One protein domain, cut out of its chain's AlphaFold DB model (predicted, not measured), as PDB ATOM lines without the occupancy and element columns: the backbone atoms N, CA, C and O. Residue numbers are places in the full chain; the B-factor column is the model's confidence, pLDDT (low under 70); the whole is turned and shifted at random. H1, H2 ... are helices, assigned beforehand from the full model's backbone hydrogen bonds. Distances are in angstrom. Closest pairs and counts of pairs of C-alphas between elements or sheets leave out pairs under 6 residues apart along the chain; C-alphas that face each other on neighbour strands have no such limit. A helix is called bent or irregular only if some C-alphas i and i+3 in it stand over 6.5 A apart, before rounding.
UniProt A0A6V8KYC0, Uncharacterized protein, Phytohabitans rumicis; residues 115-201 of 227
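This is residues 115 to 201 of the 227 residues of an uncharacterized protein of Phytohabitans rumicis (UniProt A0A6V8KYC0). Two long helices, H1b and H3, run side by side in opposite ways as a narrow, nearly straight pair, and the chain folds back between them through a small head that holds the short helix H2. At the other end of the pair the first helix bends, and its short arm H1a turns away from the line of H1b, with residues 115 to 120 sticking out. The printed part has 87 residues with three named helices, H1, H2 and H3 in that order along the chain, and no named strand; the class is all helix. The whole is extended, with a radius of gyration of the C-alphas of 19.2 A, and its C-alphas span 64 by 19 by 14 A, a rod.

Begin with H1, residues 117 to 150, assigned as one helix by its hydrogen bonds but bent: C-alphas 124 and 127 are 7.0 A apart. Its arms, H1a with residues 117 to 124 and H1b with residues 127 to 150, stand at a steep tilt of 57 degrees. Look next at H3, residues 168 to 199, which touches H1b; their closest C-alphas, those of Ala 147 and Val 172, are 6.3 A apart. H1b and H3 run opposite ways at a shallow tilt of 8 degrees, centre to centre 11.3 A. H1a and H3 are apart, but only just, with 8.5 A between their closest C-alphas. H2, residues 158 to 163, is close to H3 but not clearly touching it; their closest C-alphas, those of Ile 161 and Leu 168, are 6.1 A apart. H2 and H3 run the same way at a steep tilt of 50 degrees. H2 is apart from both H1a and H1b. In H1a, H1b, H2 and H3 every O i to N i+4 pair is within hydrogen-bond range.

Find C-alpha 127 at (180.913, 217.480, 319.086); from there H1b runs 34.5 A to C-alpha 150 at (206.269, 196.583, 329.535). Before it, H1a is 10.8 A long and begins at C-alpha 117. H2 measures 8.8 A from Glu 158 to Met 163. H3 then runs 46.8 A from Leu 168 to Arg 199, whose C-alpha is at (180.232, 216.161, 300.914).

The two C-alphas farthest apart are those of Arg 115 and Glu 159, at 65.2 A, while those of Arg 115 and Arg 201, the first and last printed, are 17.5 A apart. The printed part has no cut. The link from H1 to H2 is short, with 7 residues, and the link from H2 to H3 is tight, with 4. The mean pLDDT of the printed part is 78.7, and the model's confidence is under 70 at residues 115, 120, 124, 153, 155 to 156, 160, 164 and 200 to 201.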
ATOM      1  N   ARG A 115     176.879 234.031 310.539       65.56
ATOM      2  CA  ARG A 115     177.075 234.588 309.191       65.56
ATOM      3  C   ARG A 115     178.293 233.999 308.473       65.56
ATOM      4  O   ARG A 115     178.377 234.091 307.255       65.56
ATOM      5  N   SER A 116     179.225 233.385 309.208       73.94
ATOM      6  CA  SER A 116     180.402 232.741 308.627       73.94
ATOM      7  C   SER A 116     180.161 231.244 308.368       73.94
ATOM      8  O   SER A 116     179.808 230.511 309.298       73.94
ATOM      9  N   PRO A 117     180.419 230.736 307.148       70.88
ATOM     10  CA  PRO A 117     180.319 229.306 306.849       70.88
ATOM     11  C   PRO A 117     181.277 228.458 307.700       70.88
ATOM     12  O   PRO A 117     180.948 227.324 308.051       70.88
ATOM     13  N   LEU A 118     182.421 229.020 308.110       74.19
ATOM     14  CA  LEU A 118     183.368 228.366 309.018       74.19
ATOM     15  C   LEU A 118     182.802 228.208 310.432       74.19
ATOM     16  O   LEU A 118     182.961 227.152 311.040       74.19
ATOM     17  N   ALA A 119     182.093 229.214 310.943       73.31
ATOM     18  CA  ALA A 119     181.472 229.156 312.265       73.31
ATOM     19  C   ALA A 119     180.382 228.077 312.340       73.31
ATOM     20  O   ALA A 119     180.288 227.335 313.323       73.31
ATOM     21  N   VAL A 120     179.590 227.943 311.275       69.81
ATOM     22  CA  VAL A 120     178.590 226.877 311.154       69.81
ATOM     23  C   VAL A 120     179.272 225.512 311.055       69.81
ATOM     24  O   VAL A 120     178.927 224.610 311.820       69.81
ATOM     25  N   ALA A 121     180.282 225.361 310.191       72.88
ATOM     26  CA  ALA A 121     181.036 224.114 310.051       72.88
ATOM     27  C   ALA A 121     181.670 223.668 311.379       72.88
ATOM     28  O   ALA A 121     181.513 222.515 311.785       72.88
ATOM     29  N   PHE A 122     182.294 224.594 312.110       75.31
ATOM     30  CA  PHE A 122     182.872 224.322 313.421       75.31
ATOM     31  C   PHE A 122     181.806 223.909 314.438       75.31
ATOM     32  O   PHE A 122     181.969 222.907 315.129       75.31
ATOM     33  N   ARG A 123     180.661 224.602 314.497       75.12
ATOM     34  CA  ARG A 123     179.571 224.249 315.423       75.12
ATOM     35  C   ARG A 123     179.017 222.842 315.182       75.12
ATOM     36  O   ARG A 123     178.573 222.195 316.128       75.12
ATOM     37  N   LEU A 124     179.041 222.378 313.936       69.19
ATOM     38  CA  LEU A 124     178.627 221.028 313.552       69.19
ATOM     39  C   LEU A 124     179.694 219.964 313.829       69.19
ATOM     40  O   LEU A 124     179.350 218.828 314.156       69.19
ATOM     41  N   GLN A 125     180.970 220.322 313.701       73.81
ATOM     42  CA  GLN A 125     182.081 219.392 313.870       73.81
ATOM     43  C   GLN A 125     182.586 219.329 315.319       73.81
ATOM     44  O   GLN A 125     183.165 218.316 315.699       73.81
ATOM     45  N   ARG A 126     182.314 220.340 316.158       78.00
ATOM     46  CA  ARG A 126     182.822 220.437 317.542       78.00
ATOM     47  C   ARG A 126     182.495 219.224 318.407       78.00
ATOM     48  O   ARG A 126     183.345 218.787 319.164       78.00
ATOM     49  N   SER A 127     181.292 218.656 318.292       71.69
ATOM     50  CA  SER A 127     180.913 217.480 319.086       71.69
ATOM     51  C   SER A 127     181.683 216.241 318.642       71.69
ATOM     52  O   SER A 127     182.141 215.471 319.475       71.69
ATOM     53  N   SER A 128     181.878 216.090 317.329       73.12
ATOM     54  CA  SER A 128     182.711 215.034 316.758       73.12
ATOM     55  C   SER A 128     184.170 215.207 317.174       73.12
ATOM     56  O   SER A 128     184.802 214.228 317.536       73.12
ATOM     57  N   LEU A 129     184.697 216.434 317.143       79.06
ATOM     58  CA  LEU A 129     186.064 216.741 317.565       79.06
ATOM     59  C   LEU A 129     186.274 216.389 319.034       79.06
ATOM     60  O   LEU A 129     187.152 215.596 319.331       79.06
ATOM     61  N   LEU A 130     185.422 216.893 319.930       77.94
ATOM     62  CA  LEU A 130     185.513 216.597 321.363       77.94
ATOM     63  C   LEU A 130     185.431 215.094 321.647       77.94
ATOM     64  O   LEU A 130     186.215 214.578 322.436       77.94
ATOM     65  N   TRP A 131     184.519 214.389 320.973       75.56
ATOM     66  CA  TRP A 131     184.377 212.943 321.114       75.56
ATOM     67  C   TRP A 131     185.625 212.184 320.652       75.56
ATOM     68  O   TRP A 131     186.155 211.366 321.396       75.56
ATOM     69  N   TRP A 132     186.114 212.462 319.442       80.12
ATOM     70  CA  TRP A 132     187.287 211.783 318.890       80.12
ATOM     71  C   TRP A 132     188.566 212.124 319.649       80.12
ATOM     72  O   TRP A 132     189.360 211.227 319.911       80.12
ATOM     73  N   THR A 133     188.749 213.382 320.054       82.44
ATOM     74  CA  THR A 133     189.870 213.789 320.908       82.44
ATOM     75  C   THR A 133     189.819 213.059 322.244       82.44
ATOM     76  O   THR A 133     190.830 212.502 322.649       82.44
ATOM     77  N   GLY A 134     188.654 212.996 322.898       79.88
ATOM     78  CA  GLY A 134     188.498 212.250 324.148       79.88
ATOM     79  C   GLY A 134     188.778 210.754 323.983       79.88
ATOM     80  O   GLY A 134     189.500 210.174 324.788       79.88
ATOM     81  N   ALA A 135     188.268 210.139 322.914       74.62
ATOM     82  CA  ALA A 135     188.483 208.721 322.629       74.62
ATOM     83  C   ALA A 135     189.957 208.399 322.339       74.62
ATOM     84  O   ALA A 135     190.491 207.444 322.897       74.62
ATOM     85  N   LEU A 136     190.629 209.201 321.505       82.38
ATOM     86  CA  LEU A 136     192.048 209.019 321.197       82.38
ATOM     87  C   LEU A 136     192.934 209.317 322.411       82.38
ATOM     88  O   LEU A 136     193.890 208.588 322.643       82.38
ATOM     89  N   ALA A 137     192.607 210.333 323.213       83.25
ATOM     90  CA  ALA A 137     193.331 210.622 324.449       83.25
ATOM     91  C   ALA A 137     193.199 209.473 325.458       83.25
ATOM     92  O   ALA A 137     194.198 209.031 326.013       83.25
ATOM     93  N   GLY A 138     191.986 208.944 325.651       79.56
ATOM     94  CA  GLY A 138     191.751 207.798 326.533       79.56
ATOM     95  C   GLY A 138     192.440 206.523 326.046       79.56
ATOM     96  O   GLY A 138     193.066 205.826 326.839       79.56
ATOM     97  N   ALA A 139     192.382 206.240 324.741       76.75
ATOM     98  CA  ALA A 139     193.098 205.114 324.148       76.75
ATOM     99  C   ALA A 139     194.618 205.270 324.297       76.75
ATOM    100  O   ALA A 139     195.289 204.325 324.691       76.75
ATOM    101  N   GLY A 140     195.156 206.464 324.035       81.50
ATOM    102  CA  GLY A 140     196.576 206.759 324.220       81.50
ATOM    103  C   GLY A 140     197.021 206.596 325.673       81.50
ATOM    104  O   GLY A 140     198.042 205.967 325.917       81.50
ATOM    105  N   PHE A 141     196.230 207.086 326.632       84.19
ATOM    106  CA  PHE A 141     196.508 206.915 328.060       84.19
ATOM    107  C   PHE A 141     196.569 205.438 328.456       84.19
ATOM    108  O   PHE A 141     197.522 205.004 329.095       84.19
ATOM    109  N   LEU A 142     195.578 204.652 328.032       78.31
ATOM    110  CA  LEU A 142     195.542 203.221 328.301       78.31
ATOM    111  C   LEU A 142     196.755 202.493 327.724       78.31
ATOM    112  O   LEU A 142     197.426 201.742 328.426       78.31
ATOM    113  N   TRP A 143     196.996 202.665 326.424       81.81
ATOM    114  CA  TRP A 143     198.077 201.958 325.749       81.81
ATOM    115  C   TRP A 143     199.445 202.421 326.248       81.81
ATOM    116  O   TRP A 143     200.364 201.609 326.301       81.81
ATOM    117  N   GLY A 144     199.559 203.686 326.662       83.50
ATOM    118  CA  GLY A 144     200.730 204.225 327.343       83.50
ATOM    119  C   GLY A 144     200.980 203.556 328.692       83.50
ATOM    120  O   GLY A 144     202.105 203.159 328.950       83.50
ATOM    121  N   ALA A 145     199.944 203.336 329.508       82.62
ATOM    122  CA  ALA A 145     200.089 202.619 330.779       82.62
ATOM    123  C   ALA A 145     200.572 201.169 330.589       82.62
ATOM    124  O   ALA A 145     201.357 200.664 331.381       82.62
ATOM    125  N   VAL A 146     200.140 200.503 329.515       81.88
ATOM    126  CA  VAL A 146     200.656 199.171 329.156       81.88
ATOM    127  C   VAL A 146     202.100 199.247 328.644       81.88
ATOM    128  O   VAL A 146     202.883 198.356 328.951       81.88
ATOM    129  N   ALA A 147     202.466 200.302 327.905       86.19
ATOM    130  CA  ALA A 147     203.855 200.535 327.498       86.19
ATOM    131  C   ALA A 147     204.770 200.676 328.722       86.19
ATOM    132  O   ALA A 147     205.843 200.090 328.746       86.19
ATOM    133  N   ASP A 148     204.314 201.423 329.730       84.19
ATOM    134  CA  ASP A 148     205.036 201.666 330.981       84.19
ATOM    135  C   ASP A 148     205.236 200.362 331.765       84.19
ATOM    136  O   ASP A 148     206.342 200.058 332.193       84.19
ATOM    137  N   ALA A 149     204.197 199.522 331.842       81.38
ATOM    138  CA  ALA A 149     204.299 198.192 332.445       81.38
ATOM    139  C   ALA A 149     205.245 197.250 331.675       81.38
ATOM    140  O   ALA A 149     205.933 196.440 332.279       81.38
ATOM    141  N   MET A 150     205.300 197.345 330.342       78.56
ATOM    142  CA  MET A 150     206.269 196.583 329.535       78.56
ATOM    143  C   MET A 150     207.698 197.111 329.673       78.56
ATOM    144  O   MET A 150     208.648 196.362 329.456       78.56
ATOM    145  N   ALA A 151     207.846 198.394 329.997       82.62
ATOM    146  CA  ALA A 151     209.135 199.023 330.218       82.62
ATOM    147  C   ALA A 151     209.741 198.663 331.590       82.62
ATOM    148  O   ALA A 151     210.899 199.000 331.841       82.62
ATOM    149  N   ASP A 152     208.987 197.986 332.465       82.50
ATOM    150  CA  ASP A 152     209.458 197.557 333.777       82.50
ATOM    151  C   ASP A 152     210.175 196.191 333.692       82.50
ATOM    152  O   ASP A 152     209.540 195.159 333.451       82.50
ATOM    153  N   PRO A 153     211.504 196.141 333.903       69.88
ATOM    154  CA  PRO A 153     212.263 194.895 333.860       69.88
ATOM    155  C   PRO A 153     211.960 193.955 335.035       69.88
ATOM    156  O   PRO A 153     212.361 192.795 334.986       69.88
ATOM    157  N   THR A 154     211.292 194.418 336.097       75.06
ATOM    158  CA  THR A 154     211.022 193.592 337.288       75.06
ATOM    159  C   THR A 154     209.916 192.555 337.080       75.06
ATOM    160  O   THR A 154     209.917 191.534 337.766       75.06
ATOM    161  N   ASP A 155     209.040 192.768 336.095       66.88
ATOM    162  CA  ASP A 155     207.903 191.894 335.773       66.88
ATOM    163  C   ASP A 155     208.166 190.949 334.575       66.88
ATOM    164  O   ASP A 155     207.282 190.183 334.167       66.88
ATOM    165  N   MET A 156     209.370 190.976 333.982       67.75
ATOM    166  CA  MET A 156     209.707 190.203 332.777       67.75
ATOM    167  C   MET A 156     210.853 189.205 332.988       67.75
ATOM    168  O   MET A 156     211.990 189.583 333.249       67.75
ATOM    169  N   ASP A 157     210.565 187.920 332.763       75.06
ATOM    170  CA  ASP A 157     211.577 186.858 332.740       75.06
ATOM    171  C   ASP A 157     212.527 186.992 331.530       75.06
ATOM    172  O   ASP A 157     212.097 187.328 330.420       75.06
ATOM    173  N   GLU A 158     213.804 186.638 331.715       73.81
ATOM    174  CA  GLU A 158     214.855 186.662 330.676       73.81
ATOM    175  C   GLU A 158     214.453 185.901 329.396       73.81
ATOM    176  O   GLU A 158     214.671 186.384 328.285       73.81
ATOM    177  N   GLU A 159     213.762 184.766 329.540       75.81
ATOM    178  CA  GLU A 159     213.280 183.943 328.420       75.81
ATOM    179  C   GLU A 159     212.248 184.683 327.542       75.81
ATOM    180  O   GLU A 159     212.209 184.516 326.319       75.81
ATOM    181  N   ARG A 160     211.419 185.555 328.137       68.69
ATOM    182  CA  ARG A 160     210.464 186.381 327.379       68.69
ATOM    183  C   ARG A 160     211.172 187.502 326.629       68.69
ATOM    184  O   ARG A 160     210.802 187.776 325.492       68.69
ATOM    185  N   ILE A 161     212.178 188.132 327.231       74.25
ATOM    186  CA  ILE A 161     212.964 189.193 326.579       74.25
ATOM    187  C   ILE A 161     213.696 188.627 325.355       74.25
ATOM    188  O   ILE A 161     213.701 189.242 324.284       74.25
ATOM    189  N   GLU A 162     214.247 187.420 325.471       77.81
ATOM    190  CA  GLU A 162     214.939 186.743 324.373       77.81
ATOM    191  C   GLU A 162     213.993 186.399 323.209       77.81
ATOM    192  O   GLU A 162     214.319 186.657 322.047       77.81
ATOM    193  N   MET A 163     212.766 185.951 323.504       71.69
ATOM    194  CA  MET A 163     211.724 185.674 322.501       71.69
ATOM    195  C   MET A 163     211.351 186.897 321.646       71.69
ATOM    196  O   MET A 163     210.979 186.745 320.480       71.69
ATOM    197  N   PHE A 164     211.459 188.104 322.202       69.81
ATOM    198  CA  PHE A 164     211.101 189.358 321.532       69.81
ATOM    199  C   PHE A 164     212.291 190.105 320.906       69.81
ATOM    200  O   PHE A 164     212.147 191.252 320.482       69.81
ATOM    201  N   GLY A 165     213.447 189.449 320.772       71.62
ATOM    202  CA  GLY A 165     214.620 190.018 320.101       71.62
ATOM    203  C   GLY A 165     215.733 190.471 321.045       71.62
ATOM    204  O   GLY A 165     216.600 191.237 320.628       71.62
ATOM    205  N   GLY A 166     215.725 189.999 322.295       72.56
ATOM    206  CA  GLY A 166     216.864 190.076 323.212       72.56
ATOM    207  C   GLY A 166     217.050 191.410 323.930       72.56
ATOM    208  O   GLY A 166     218.013 191.551 324.679       72.56
ATOM    209  N   SER A 167     216.157 192.386 323.736       79.69
ATOM    210  CA  SER A 167     216.169 193.626 324.514       79.69
ATOM    211  C   SER A 167     214.760 194.130 324.812       79.69
ATOM    212  O   SER A 167     213.849 194.019 323.987       79.69
ATOM    213  N   LEU A 168     214.601 194.695 326.008       79.50
ATOM    214  CA  LEU A 168     213.349 195.274 326.487       79.50
ATOM    215  C   LEU A 168     212.984 196.551 325.703       79.50
ATOM    216  O   LEU A 168     211.818 196.745 325.366       79.50
ATOM    217  N   ASP A 169     213.978 197.335 325.279       82.25
ATOM    218  CA  ASP A 169     213.773 198.506 324.415       82.25
ATOM    219  C   ASP A 169     213.174 198.117 323.053       82.25
ATOM    220  O   ASP A 169     212.207 198.728 322.601       82.25
ATOM    221  N   THR A 170     213.674 197.044 322.422       84.50
ATOM    222  CA  THR A 170     213.140 196.550 321.136       84.50
ATOM    223  C   THR A 170     211.670 196.138 321.255       84.50
ATOM    224  O   THR A 170     210.878 196.362 320.334       84.50
ATOM    225  N   LEU A 171     211.294 195.535 322.387       83.69
ATOM    226  CA  LEU A 171     209.919 195.126 322.668       83.69
ATOM    227  C   LEU A 171     208.993 196.341 322.800       83.69
ATOM    228  O   LEU A 171     207.946 196.389 322.146       83.69
ATOM    229  N   VAL A 172     209.393 197.331 323.603       86.88
ATOM    230  CA  VAL A 172     208.625 198.568 323.811       86.88
ATOM    231  C   VAL A 172     208.498 199.354 322.503       86.88
ATOM    232  O   VAL A 172     207.392 199.764 322.146       86.88
ATOM    233  N   ASP A 173     209.577 199.492 321.729       88.00
ATOM    234  CA  ASP A 173     209.561 200.179 320.432       88.00
ATOM    235  C   ASP A 173     208.640 199.487 319.420       88.00
ATOM    236  O   ASP A 173     207.844 200.143 318.738       88.00
ATOM    237  N   GLY A 174     208.693 198.155 319.336       87.25
ATOM    238  CA  GLY A 174     207.804 197.378 318.469       87.25
ATOM    239  C   GLY A 174     206.333 197.561 318.844       87.25
ATOM    240  O   GLY A 174     205.484 197.807 317.979       87.25
ATOM    241  N   TYR A 175     206.032 197.507 320.142       87.25
ATOM    242  CA  TYR A 175     204.698 197.749 320.687       87.25
ATOM    243  C   TYR A 175     204.191 199.166 320.364       87.25
ATOM    244  O   TYR A 175     203.096 199.327 319.807       87.25
ATOM    245  N   LEU A 176     205.005 200.195 320.627       90.50
ATOM    246  CA  LEU A 176     204.679 201.589 320.316       90.50
ATOM    247  C   LEU A 176     204.485 201.808 318.813       90.50
ATOM    248  O   LEU A 176     203.574 202.540 318.416       90.50
ATOM    249  N   GLY A 177     205.275 201.145 317.967       91.31
ATOM    250  CA  GLY A 177     205.124 201.186 316.513       91.31
ATOM    251  C   GLY A 177     203.760 200.668 316.051       91.31
ATOM    252  O   GLY A 177     203.052 201.345 315.297       91.31
ATOM    253  N   VAL A 178     203.344 199.500 316.550       89.12
ATOM    254  CA  VAL A 178     202.040 198.898 316.218       89.12
ATOM    255  C   VAL A 178     200.882 199.778 316.691       89.12
ATOM    256  O   VAL A 178     199.939 200.026 315.932       89.12
ATOM    257  N   ILE A 179     200.945 200.301 317.916       87.88
ATOM    258  CA  ILE A 179     199.880 201.163 318.452       87.88
ATOM    259  C   ILE A 179     199.817 202.497 317.735       87.88
ATOM    260  O   ILE A 179     198.720 202.970 317.442       87.88
ATOM    261  N   THR A 180     200.959 203.088 317.393       89.75
ATOM    262  CA  THR A 180     200.993 204.333 316.620       89.75
ATOM    263  C   THR A 180     200.315 204.145 315.266       89.75
ATOM    264  O   THR A 180     199.483 204.969 314.879       89.75
ATOM    265  N   LEU A 181     200.584 203.031 314.573       90.94
ATOM    266  CA  LEU A 181     199.901 202.689 313.323       90.94
ATOM    267  C   LEU A 181     198.385 202.555 313.530       90.94
ATOM    268  O   LEU A 181     197.599 203.118 312.766       90.94
ATOM    269  N   PHE A 182     197.962 201.854 314.580       83.19
ATOM    270  CA  PHE A 182     196.545 201.669 314.889       83.19
ATOM    271  C   PHE A 182     195.840 203.003 315.195       83.19
ATOM    272  O   PHE A 182     194.764 203.291 314.665       83.19
ATOM    273  N   MET A 183     196.478 203.868 315.986       84.44
ATOM    274  CA  MET A 183     195.986 205.207 316.321       84.44
ATOM    275  C   MET A 183     195.910 206.113 315.089       84.44
ATOM    276  O   MET A 183     194.931 206.847 314.925       84.44
ATOM    277  N   ALA A 184     196.883 206.022 314.181       87.56
ATOM    278  CA  ALA A 184     196.864 206.747 312.914       87.56
ATOM    279  C   ALA A 184     195.671 206.334 312.034       87.56
ATOM    280  O   ALA A 184     195.000 207.196 311.462       87.56
ATOM    281  N   VAL A 185     195.343 205.037 311.971       85.62
ATOM    282  CA  VAL A 185     194.166 204.535 311.235       85.62
ATOM    283  C   VAL A 185     192.857 205.060 311.842       85.62
ATOM    284  O   VAL A 185     191.960 205.503 311.112       85.62
ATOM    285  N   LEU A 186     192.742 205.075 313.174       81.69
ATOM    286  CA  LEU A 186     191.576 205.636 313.868       81.69
ATOM    287  C   LEU A 186     191.421 207.140 313.595       81.69
ATOM    288  O   LEU A 186     190.330 207.598 313.246       81.69
ATOM    289  N   ALA A 187     192.513 207.902 313.669       84.19
ATOM    290  CA  ALA A 187     192.520 209.319 313.318       84.19
ATOM    291  C   ALA A 187     192.149 209.546 311.839       84.19
ATOM    292  O   ALA A 187     191.342 210.424 311.523       84.19
ATOM    293  N   GLY A 188     192.651 208.709 310.927       81.88
ATOM    294  CA  GLY A 188     192.282 208.738 309.509       81.88
ATOM    295  C   GLY A 188     190.782 208.536 309.287       81.88
ATOM    296  O   GLY A 188     190.163 209.241 308.487       81.88
ATOM    297  N   THR A 189     190.156 207.648 310.062       80.12
ATOM    298  CA  THR A 189     188.703 207.421 310.014       80.12
ATOM    299  C   THR A 189     187.922 208.690 310.359       80.12
ATOM    300  O   THR A 189     186.973 209.045 309.654       80.12
ATOM    301  N   MET A 190     188.338 209.433 311.390       82.50
ATOM    302  CA  MET A 190     187.735 210.725 311.738       82.50
ATOM    303  C   MET A 190     187.806 211.716 310.567       82.50
ATOM    304  O   MET A 190     186.810 212.388 310.271       82.50
ATOM    305  N   VAL A 191     188.954 211.801 309.888       82.69
ATOM    306  CA  VAL A 191     189.140 212.680 308.722       82.69
ATOM    307  C   VAL A 191     188.187 212.282 307.596       82.69
ATOM    308  O   VAL A 191     187.469 213.136 307.072       82.69
ATOM    309  N   ILE A 192     188.104 210.989 307.274       83.00
ATOM    310  CA  ILE A 192     187.205 210.463 306.236       83.00
ATOM    311  C   ILE A 192     185.748 210.811 306.555       83.00
ATOM    312  O   ILE A 192     185.042 211.357 305.703       83.00
ATOM    313  N   LEU A 193     185.300 210.568 307.789       81.00
ATOM    314  CA  LEU A 193     183.937 210.888 308.226       81.00
ATOM    315  C   LEU A 193     183.658 212.397 308.195       81.00
ATOM    316  O   LEU A 193     182.552 212.813 307.838       81.00
ATOM    317  N   GLY A 194     184.646 213.229 308.537       77.38
ATOM    318  CA  GLY A 194     184.562 214.686 308.418       77.38
ATOM    319  C   GLY A 194     184.371 215.137 306.969       77.38
ATOM    320  O   GLY A 194     183.468 215.923 306.672       77.38
ATOM    321  N   VAL A 195     185.151 214.572 306.044       81.56
ATOM    322  CA  VAL A 195     185.044 214.853 304.605       81.56
ATOM    323  C   VAL A 195     183.701 214.376 304.046       81.56
ATOM    324  O   VAL A 195     183.051 215.111 303.299       81.56
ATOM    325  N   GLN A 196     183.235 213.184 304.420       79.94
ATOM    326  CA  GLN A 196     181.927 212.670 303.998       79.94
ATOM    327  C   GLN A 196     180.775 213.540 304.513       79.94
ATOM    328  O   GLN A 196     179.855 213.855 303.755       79.94
ATOM    329  N   ALA A 197     180.852 214.000 305.766       73.62
ATOM    330  CA  ALA A 197     179.862 214.908 306.339       73.62
ATOM    331  C   ALA A 197     179.812 216.260 305.609       73.62
ATOM    332  O   ALA A 197     178.729 216.833 305.475       73.62
ATOM    333  N   ALA A 198     180.949 216.755 305.110       72.94
ATOM    334  CA  ALA A 198     181.003 217.950 304.270       72.94
ATOM    335  C   ALA A 198     180.429 217.698 302.862       72.94
ATOM    336  O   ALA A 198     179.700 218.535 302.328       72.94
ATOM    337  N   ARG A 199     180.702 216.529 302.265       73.06
ATOM    338  CA  ARG A 199     180.232 216.161 300.914       73.06
ATOM    339  C   ARG A 199     178.726 215.903 300.844       73.06
ATOM    340  O   ARG A 199     178.089 216.354 299.895       73.06
ATOM    341  N   GLY A 200     178.148 215.232 301.841       64.75
ATOM    342  CA  GLY A 200     176.718 214.888 301.877       64.75
ATOM    343  C   GLY A 200     175.772 216.089 301.997       64.75
ATOM    344  O   GLY A 200     174.568 215.935 301.833       64.75
ATOM    345  N   ARG A 201     176.306 217.287 302.265       61.00
ATOM    346  CA  ARG A 201     175.537 218.519 302.502       61.00
ATOM    347  C   ARG A 201     175.455 219.451 301.296       61.00
ATOM    348  O   ARG A 201     174.904 220.541 301.424       61.00
TER     349      ARG A 201